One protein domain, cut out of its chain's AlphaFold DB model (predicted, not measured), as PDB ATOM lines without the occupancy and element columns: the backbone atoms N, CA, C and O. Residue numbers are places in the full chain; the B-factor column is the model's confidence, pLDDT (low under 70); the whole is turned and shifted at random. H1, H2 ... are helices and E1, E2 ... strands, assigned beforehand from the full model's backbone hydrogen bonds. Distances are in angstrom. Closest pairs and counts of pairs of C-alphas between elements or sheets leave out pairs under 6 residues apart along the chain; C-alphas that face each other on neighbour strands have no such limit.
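AT A GLANCE: This is residues 4 to 64 of the 68 residues of an uncharacterized protein of Streptomyces sp. NEAU-C40 (UniProt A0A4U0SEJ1). A three-stranded sheet, E1, E2 and E3, makes the middle layer of three, with H1 over one face and the longer H2 over the other, both helices running along the strands. The printed part has 61 residues, with named elements in the order H1, E1, E2, E3, H2. The sheet's order is E1, E2, E3, a meander, each strand the antiparallel neighbour of the one before. The class is mixed; the whole is compact, with a radius of gyration of the C-alphas of 10.9 A and spans of 30 by 25 by 15 A.

HOW THE PARTS SIT: Inner strand E2, residues 27 to 32, forms a hairpin with E1, residues 19 to 23, N 20 and O 31 being within hydrogen-bond range at 2.8 A. E2 and E3, residues 35 to 40, form another, with N 30 and O 37 at 3.0 A. H1, residues 4 to 11, is over E2 at a height over the sheet of 8.0 A; their closest C-alphas, Ala 9 and Phe 32, are 5.7 A apart. H2, residues 44 to 56, is on the opposite face, over E2 and E3, at 9.4 A; its closest C-alphas with E3, Gly 46 and Tyr 39, are 5.2 A apart. In H1 and H2 every O i to N i+4 pair is within range.

IN THESE COORDINATES: H1 begins at C-alpha 4 (-38.014, -60.301, 10.202) and spans 10.7 A; E1, E2 and E3 span 13.5 A, 16.6 A and 17.2 A. H2 spans 18.1 A, ending at C-alpha 56 (-38.366, -37.137, 5.260).

THE WHOLE: The farthest C-alphas, Asp 15 and Pro 25, are 30.2 A apart. The printed part has no cut, no link is long, and no printed residue is under 70 in pLDDT.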
ATOM      1  N   LEU A   4     -38.227 -61.208   9.072       94.81
ATOM      2  CA  LEU A   4     -38.014 -60.301  10.202       94.81
ATOM      3  C   LEU A   4     -38.297 -58.836   9.834       94.81
ATOM      4  O   LEU A   4     -39.022 -58.165  10.561       94.81
ATOM      5  N   ALA A   5     -37.769 -58.360   8.702       95.38
ATOM      6  CA  ALA A   5     -37.944 -56.979   8.259       95.38
ATOM      7  C   ALA A   5     -39.425 -56.647   8.030       95.38
ATOM      8  O   ALA A   5     -39.902 -55.601   8.449       95.38
ATOM      9  N   GLU A   6     -40.176 -57.573   7.438       94.31
ATOM     10  CA  GLU A   6     -41.617 -57.402   7.239       94.31
ATOM     11  C   GLU A   6     -42.399 -57.368   8.557       94.31
ATOM     12  O   GLU A   6     -43.332 -56.583   8.708       94.31
ATOM     13  N   CYS A   7     -42.044 -58.226   9.519       96.38
ATOM     14  CA  CYS A   7     -42.666 -58.198  10.841       96.38
ATOM     15  C   CYS A   7     -42.379 -56.880  11.564       96.38
ATOM     16  O   CYS A   7     -43.288 -56.317  12.164       96.38
ATOM     17  N   LEU A   8     -41.149 -56.370  11.475       95.62
ATOM     18  CA  LEU A   8     -40.783 -55.074  12.043       95.62
ATOM     19  C   LEU A   8     -41.569 -53.937  11.380       95.62
ATOM     20  O   LEU A   8     -42.162 -53.135  12.093       95.62
ATOM     21  N   ALA A   9     -41.669 -53.922  10.049       95.00
ATOM     22  CA  ALA A   9     -42.408 -52.891   9.319       95.00
ATOM     23  C   ALA A   9     -43.893 -52.824   9.712       95.00
ATOM     24  O   ALA A   9     -44.473 -51.745   9.727       95.00
ATOM     25  N   ARG A  10     -44.504 -53.966  10.065       94.31
ATOM     26  CA  ARG A  10     -45.900 -54.028  10.535       94.31
ATOM     27  C   ARG A  10     -46.092 -53.630  12.001       94.31
ATOM     28  O   ARG A  10     -47.201 -53.279  12.379       94.31
ATOM     29  N   CYS A  11     -45.058 -53.752  12.832       93.62
ATOM     30  CA  CYS A  11     -45.157 -53.508  14.276       93.62
ATOM     31  C   CYS A  11     -44.637 -52.128  14.694       93.62
ATOM     32  O   CYS A  11     -44.977 -51.653  15.779       93.62
ATOM     33  N   LEU A  12     -43.779 -51.504  13.884       92.19
ATOM     34  CA  LEU A  12     -43.278 -50.163  14.154       92.19
ATOM     35  C   LEU A  12     -44.409 -49.143  14.019       92.19
ATOM     36  O   LEU A  12     -45.170 -49.149  13.058       92.19
ATOM     37  N   SER A  13     -44.490 -48.245  14.997       86.12
ATOM     38  CA  SER A  13     -45.354 -47.073  14.904       86.12
ATOM     39  C   SER A  13     -44.744 -46.069  13.929       86.12
ATOM     40  O   SER A  13     -43.533 -45.837  13.964       86.12
ATOM     41  N   SER A  14     -45.586 -45.461  13.095       82.44
ATOM     42  CA  SER A  14     -45.220 -44.340  12.222       82.44
ATOM     43  C   SER A  14     -44.872 -43.067  12.998       82.44
ATOM     44  O   SER A  14     -44.268 -42.154  12.437       82.44
ATOM     45  N   ASP A  15     -45.228 -42.993  14.282       80.56
ATOM     46  CA  ASP A  15     -45.029 -41.800  15.092       80.56
ATOM     47  C   ASP A  15     -43.598 -41.712  15.633       80.56
ATOM     48  O   ASP A  15     -43.037 -42.666  16.186       80.56
ATOM     49  N   GLY A  16     -43.015 -40.517  15.522       72.12
ATOM     50  CA  GLY A  16     -41.737 -40.182  16.150       72.12
ATOM     51  C   GLY A  16     -40.505 -40.789  15.476       72.12
ATOM     52  O   GLY A  16     -39.482 -40.936  16.141       72.12
ATOM     53  N   GLY A  17     -40.589 -41.155  14.191       80.56
ATOM     54  CA  GLY A  17     -39.420 -41.557  13.401       80.56
ATOM     55  C   GLY A  17     -38.768 -42.861  13.868       80.56
ATOM     56  O   GLY A  17     -37.561 -43.033  13.738       80.56
ATOM     57  N   ARG A  18     -39.534 -43.787  14.454       89.81
ATOM     58  CA  ARG A  18     -38.991 -45.080  14.893       89.81
ATOM     59  C   ARG A  18     -38.621 -45.945  13.692       89.81
ATOM     60  O   ARG A  18     -39.421 -46.138  12.778       89.81
ATOM     61  N   TYR A  19     -37.429 -46.522  13.738       96.12
ATOM     62  CA  TYR A  19     -36.936 -47.450  12.729       96.12
ATOM     63  C   TYR A  19     -36.048 -48.514  13.377       96.12
ATOM     64  O   TYR A  19     -35.577 -48.357  14.504       96.12
ATOM     65  N   ALA A  20     -35.826 -49.608  12.661       95.75
ATOM     66  CA  ALA A  20     -34.811 -50.597  12.987       95.75
ATOM     67  C   ALA A  20     -33.752 -50.601  11.884       95.75
ATOM     68  O   ALA A  20     -34.093 -50.648  10.704       95.75
ATOM     69  N   ASN A  21     -32.479 -50.583  12.267       96.62
ATOM     70  CA  ASN A  21     -31.356 -50.767  11.355       96.62
ATOM     71  C   ASN A  21     -30.582 -52.018  11.779       96.62
ATOM     72  O   ASN A  21     -30.153 -52.112  12.930       96.62
ATOM     73  N   PHE A  22     -30.456 -52.998  10.887       95.69
ATOM     74  CA  PHE A  22     -29.719 -54.225  11.167       95.69
ATOM     75  C   PHE A  22     -29.103 -54.820   9.907       95.69
ATOM     76  O   PHE A  22     -29.613 -54.671   8.797       95.69
ATOM     77  N   ASN A  23     -28.032 -55.581  10.117       95.12
ATOM     78  CA  ASN A  23     -27.197 -56.092   9.045       95.12
ATOM     79  C   ASN A  23     -27.071 -57.613   9.093       95.12
ATOM     80  O   ASN A  23     -27.128 -58.253  10.143       95.12
ATOM     81  N   THR A  24     -26.859 -58.176   7.915       93.75
ATOM     82  CA  THR A  24     -26.299 -59.509   7.690       93.75
ATOM     83  C   THR A  24     -24.899 -59.341   7.086       93.75
ATOM     84  O   THR A  24     -24.537 -58.229   6.696       93.75
ATOM     85  N   PRO A  25     -24.104 -60.415   6.928       95.25
ATOM     86  CA  PRO A  25     -22.802 -60.300   6.271       95.25
ATOM     87  C   PRO A  25     -22.853 -59.760   4.831       95.25
ATOM     88  O   PRO A  25     -21.870 -59.193   4.369       95.25
ATOM     89  N   ALA A  26     -23.974 -59.936   4.120       95.25
ATOM     90  CA  ALA A  26     -24.104 -59.563   2.709       95.25
ATOM     91  C   ALA A  26     -25.001 -58.340   2.469       95.25
ATOM     92  O   ALA A  26     -24.847 -57.654   1.459       95.25
ATOM     93  N   GLU A  27     -25.935 -58.054   3.377       96.25
ATOM     94  CA  GLU A  27     -26.993 -57.062   3.162       96.25
ATOM     95  C   GLU A  27     -27.303 -56.253   4.417       96.25
ATOM     96  O   GLU A  27     -27.199 -56.773   5.531       96.25
ATOM     97  N   ALA A  28     -27.784 -55.034   4.205       96.88
ATOM     98  CA  ALA A  28     -28.296 -54.141   5.228       96.88
ATOM     99  C   ALA A  28     -29.797 -53.905   5.084       96.88
ATOM    100  O   ALA A  28     -30.351 -53.931   3.978       96.88
ATOM    101  N   PHE A  29     -30.448 -53.688   6.224       97.50
ATOM    102  CA  PHE A  29     -31.885 -53.494   6.336       97.50
ATOM    103  C   PHE A  29     -32.179 -52.267   7.189       97.50
ATOM    104  O   PHE A  29     -31.858 -52.243   8.375       97.50
ATOM    105  N   VAL A  30     -32.874 -51.291   6.605       97.38
ATOM    106  CA  VAL A  30     -33.429 -50.145   7.334       97.38
ATOM    107  C   VAL A  30     -34.944 -50.220   7.228       97.38
ATOM    108  O   VAL A  30     -35.511 -50.166   6.135       97.38
ATOM    109  N   VAL A  31     -35.597 -50.415   8.365       97.44
ATOM    110  CA  VAL A  31     -37.020 -50.730   8.456       97.44
ATOM    111  C   VAL A  31     -37.740 -49.620   9.196       97.44
ATOM    112  O   VAL A  31     -37.513 -49.422  10.385       97.44
ATOM    113  N   PHE A  32     -38.633 -48.941   8.495       96.12
ATOM    114  CA  PHE A  32     -39.587 -47.983   9.040       96.12
ATOM    115  C   PHE A  32     -40.969 -48.643   9.137       96.12
ATOM    116  O   PHE A  32     -41.161 -49.772   8.675       96.12
ATOM    117  N   ALA A  33     -41.948 -47.942   9.708       94.81
ATOM    118  CA  ALA A  33     -43.345 -48.355   9.593       94.81
ATOM    119  C   ALA A  33     -43.726 -48.487   8.107       94.81
ATOM    120  O   ALA A  33     -43.496 -47.566   7.325       94.81
ATOM    121  N   GLU A  34     -44.239 -49.659   7.729       92.19
ATOM    122  CA  GLU A  34     -44.712 -50.018   6.379       92.19
ATOM    123  C   GLU A  34     -43.678 -49.951   5.236       92.19
ATOM    124  O   GLU A  34     -43.984 -50.348   4.113       92.19
ATOM    125  N   GLN A  35     -42.435 -49.546   5.508       95.12
ATOM    126  CA  GLN A  35     -41.402 -49.347   4.493       95.12
ATOM    127  C   GLN A  35     -40.098 -50.056   4.874       95.12
ATOM    128  O   GLN A  35     -39.538 -49.853   5.950       95.12
ATOM    129  N   VAL A  36     -39.575 -50.868   3.952       97.12
ATOM    130  CA  VAL A  36     -38.314 -51.608   4.120       97.12
ATOM    131  C   VAL A  36     -37.334 -51.197   3.031       97.12
ATOM    132  O   VAL A  36     -37.616 -51.356   1.843       97.12
ATOM    133  N   PHE A  37     -36.153 -50.741   3.432       97.00
ATOM    134  CA  PHE A  37     -35.000 -50.588   2.553       97.00
ATOM    135  C   PHE A  37     -34.062 -51.772   2.749       97.00
ATOM    136  O   PHE A  37     -33.736 -52.138   3.877       97.00
ATOM    137  N   ARG A  38     -33.638 -52.365   1.635       97.00
ATOM    138  CA  ARG A  38     -32.684 -53.472   1.587       97.00
ATOM    139  C   ARG A  38     -31.664 -53.183   0.499       97.00
ATOM    140  O   ARG A  38     -32.060 -52.907  -0.632       97.00
ATOM    141  N   TYR A  39     -30.387 -53.281   0.832       97.06
ATOM    142  CA  TYR A  39     -29.295 -53.053  -0.112       97.06
ATOM    143  C   TYR A  39     -28.065 -53.907   0.247       97.06
ATOM    144  O   TYR A  39     -27.942 -54.342   1.398       97.06
ATOM    145  N   PRO A  40     -27.178 -54.213  -0.722       96.81
ATOM    146  CA  PRO A  40     -25.918 -54.896  -0.444       96.81
ATOM    147  C   PRO A  40     -25.037 -54.081   0.502       96.81
ATOM    148  O   PRO A  40     -25.027 -52.852   0.454       96.81
ATOM    149  N   ARG A  41     -24.241 -54.760   1.326       95.19
ATOM    150  CA  ARG A  41     -23.244 -54.097   2.175       95.19
ATOM    151  C   ARG A  41     -22.297 -53.244   1.329       95.19
ATOM    152  O   ARG A  41     -21.829 -53.690   0.283       95.19
ATOM    153  N   GLY A  42     -22.012 -52.032   1.798       95.31
ATOM    154  CA  GLY A  42     -21.141 -51.089   1.099       95.31
ATOM    155  C   GLY A  42     -21.775 -50.385  -0.106       95.31
ATOM    156  O   GLY A  42     -21.051 -49.702  -0.823       95.31
ATOM    157  N   ASP A  43     -23.087 -50.515  -0.343       97.50
ATOM    158  CA  ASP A  43     -23.803 -49.754  -1.377       97.50
ATOM    159  C   ASP A  43     -24.195 -48.345  -0.870       97.50
ATOM    160  O   ASP A  43     -25.174 -48.207  -0.125       97.50
ATOM    161  N   PRO A  44     -23.485 -47.272  -1.284       96.69
ATOM    162  CA  PRO A  44     -23.779 -45.917  -0.826       96.69
ATOM    163  C   PRO A  44     -25.097 -45.373  -1.389       96.69
ATOM    164  O   PRO A  44     -25.719 -44.523  -0.755       96.69
ATOM    165  N   ALA A  45     -25.544 -45.842  -2.558       97.31
ATOM    166  CA  ALA A  45     -26.787 -45.379  -3.167       97.31
ATOM    167  C   ALA A  45     -28.001 -45.984  -2.449       97.31
ATOM    168  O   ALA A  45     -28.971 -45.279  -2.161       97.31
ATOM    169  N   GLY A  46     -27.931 -47.277  -2.122       97.25
ATOM    170  CA  GLY A  46     -28.920 -47.959  -1.290       97.25
ATOM    171  C   GLY A  46     -29.045 -47.325   0.096       97.25
ATOM    172  O   GLY A  46     -30.154 -46.981   0.518       97.25
ATOM    173  N   ARG A  47     -27.903 -47.077   0.753       97.75
ATOM    174  CA  ARG A  47     -27.826 -46.333   2.017       97.75
ATOM    175  C   ARG A  47     -28.444 -44.939   1.909       97.75
ATOM    176  O   ARG A  47     -29.319 -44.602   2.707       97.75
ATOM    177  N   GLY A  48     -28.038 -44.150   0.914       98.00
ATOM    178  CA  GLY A  48     -28.500 -42.772   0.744       98.00
ATOM    179  C   GLY A  48     -30.023 -42.668   0.658       98.00
ATOM    180  O   GLY A  48     -30.621 -41.844   1.344       98.00
ATOM    181  N   ARG A  49     -30.672 -43.584  -0.075       98.06
ATOM    182  CA  ARG A  49     -32.142 -43.639  -0.178       98.06
ATOM    183  C   ARG A  49     -32.828 -43.866   1.169       98.06
ATOM    184  O   ARG A  49     -33.858 -43.255   1.444       98.06
ATOM    185  N   ALA A  50     -32.276 -44.740   2.009       97.56
ATOM    186  CA  ALA A  50     -32.841 -45.000   3.327       97.56
ATOM    187  C   ALA A  50     -32.624 -43.819   4.292       97.56
ATOM    188  O   ALA A  50     -33.526 -43.496   5.063       97.56
ATOM    189  N   GLN A  51     -31.474 -43.136   4.219       97.56
ATOM    190  CA  GLN A  51     -31.226 -41.904   4.981       97.56
ATOM    191  C   GLN A  51     -32.161 -40.772   4.536       97.56
ATOM    192  O   GLN A  51     -32.768 -40.116   5.373       97.56
ATOM    193  N   GLU A  52     -32.322 -40.557   3.228       97.56
ATOM    194  CA  GLU A  52     -33.261 -39.572   2.677       97.56
ATOM    195  C   GLU A  52     -34.691 -39.827   3.155       97.56
ATOM    196  O   GLU A  52     -35.360 -38.898   3.611       97.56
ATOM    197  N   TYR A  53     -35.137 -41.087   3.138       96.38
ATOM    198  CA  TYR A  53     -36.443 -41.442   3.683       96.38
ATOM    199  C   TYR A  53     -36.527 -41.152   5.185       96.38
ATOM    200  O   TYR A  53     -37.479 -40.505   5.619       96.38
ATOM    201  N   GLY A  54     -35.516 -41.548   5.967       95.56
ATOM    202  CA  GLY A  54     -35.430 -41.251   7.398       95.56
ATOM    203  C   GLY A  54     -35.578 -39.757   7.699       95.56
ATOM    204  O   GLY A  54     -36.403 -39.374   8.528       95.56
ATOM    205  N   ARG A  55     -34.861 -38.900   6.964       95.31
ATOM    206  CA  ARG A  55     -34.993 -37.438   7.074       95.31
ATOM    207  C   ARG A  55     -36.410 -36.974   6.749       95.31
ATOM    208  O   ARG A  55     -36.963 -36.153   7.475       95.31
ATOM    209  N   SER A  56     -37.013 -37.516   5.687       93.88
ATOM    210  CA  SER A  56     -38.366 -37.137   5.260       93.88
ATOM    211  C   SER A  56     -39.447 -37.463   6.297       93.88
ATOM    212  O   SER A  56     -40.435 -36.738   6.390       93.88
ATOM    213  N   VAL A  57     -39.241 -38.504   7.114       93.06
ATOM    214  CA  VAL A  57     -40.157 -38.899   8.200       93.06
ATOM    215  C   VAL A  57     -39.745 -38.340   9.569       93.06
ATOM    216  O   VAL A  57     -40.294 -38.734  10.596       93.06
ATOM    217  N   GLY A  58     -38.794 -37.399   9.595       92.44
ATOM    218  CA  GLY A  58     -38.419 -36.650  10.794       92.44
ATOM    219  C   GLY A  58     -37.427 -37.353  11.720       92.44
ATOM    220  O   GLY A  58     -37.302 -36.947  12.877       92.44
ATOM    221  N   VAL A  59     -36.713 -38.383  11.252       93.81
ATOM    222  CA  VAL A  59     -35.612 -38.970  12.028       93.81
ATOM    223  C   VAL A  59     -34.500 -37.926  12.191       93.81
ATOM    224  O   VAL A  59     -34.066 -37.349  11.191       93.81
ATOM    225  N   PRO A  60     -34.011 -37.668  13.419       94.06
ATOM    226  CA  PRO A  60     -32.908 -36.741  13.636       94.06
ATOM    227  C   PRO A  60     -31.640 -37.176  12.894       94.06
ATOM    228  O   PRO A  60     -31.250 -38.338  12.980       94.06
ATOM    229  N   GLU A  61     -30.951 -36.229  12.249       94.00
ATOM    230  CA  GLU A  61     -29.722 -36.495  11.481       94.00
ATOM    231  C   GLU A  61     -28.670 -37.322  12.248       94.00
ATOM    232  O   GLU A  61     -28.132 -38.254  11.658       94.00
ATOM    233  N   PRO A  62     -28.417 -37.097  13.559       95.19
ATOM    234  CA  PRO A  62     -27.449 -37.902  14.308       95.19
ATOM    235  C   PRO A  62     -27.830 -39.377  14.495       95.19
ATOM    236  O   PRO A  62     -26.990 -40.151  14.921       95.19
ATOM    237  N   GLN A  63     -29.080 -39.774  14.239       95.06
ATOM    238  CA  GLN A  63     -29.477 -41.191  14.221       95.06
ATOM    239  C   GLN A  63     -29.268 -41.820  12.830       95.06
ATOM    240  O   GLN A  63     -29.295 -43.038  12.667       95.06
ATOM    241  N   LEU A  64     -29.054 -40.997  11.803       95.88
ATOM    242  CA  LEU A  64     -28.806 -41.422  10.426       95.88
ATOM    243  C   LEU A  64     -27.308 -41.425  10.072       95.88
ATOM    244  O   LEU A  64     -26.968 -41.482   8.894       95.88
TER     245      LEU A  64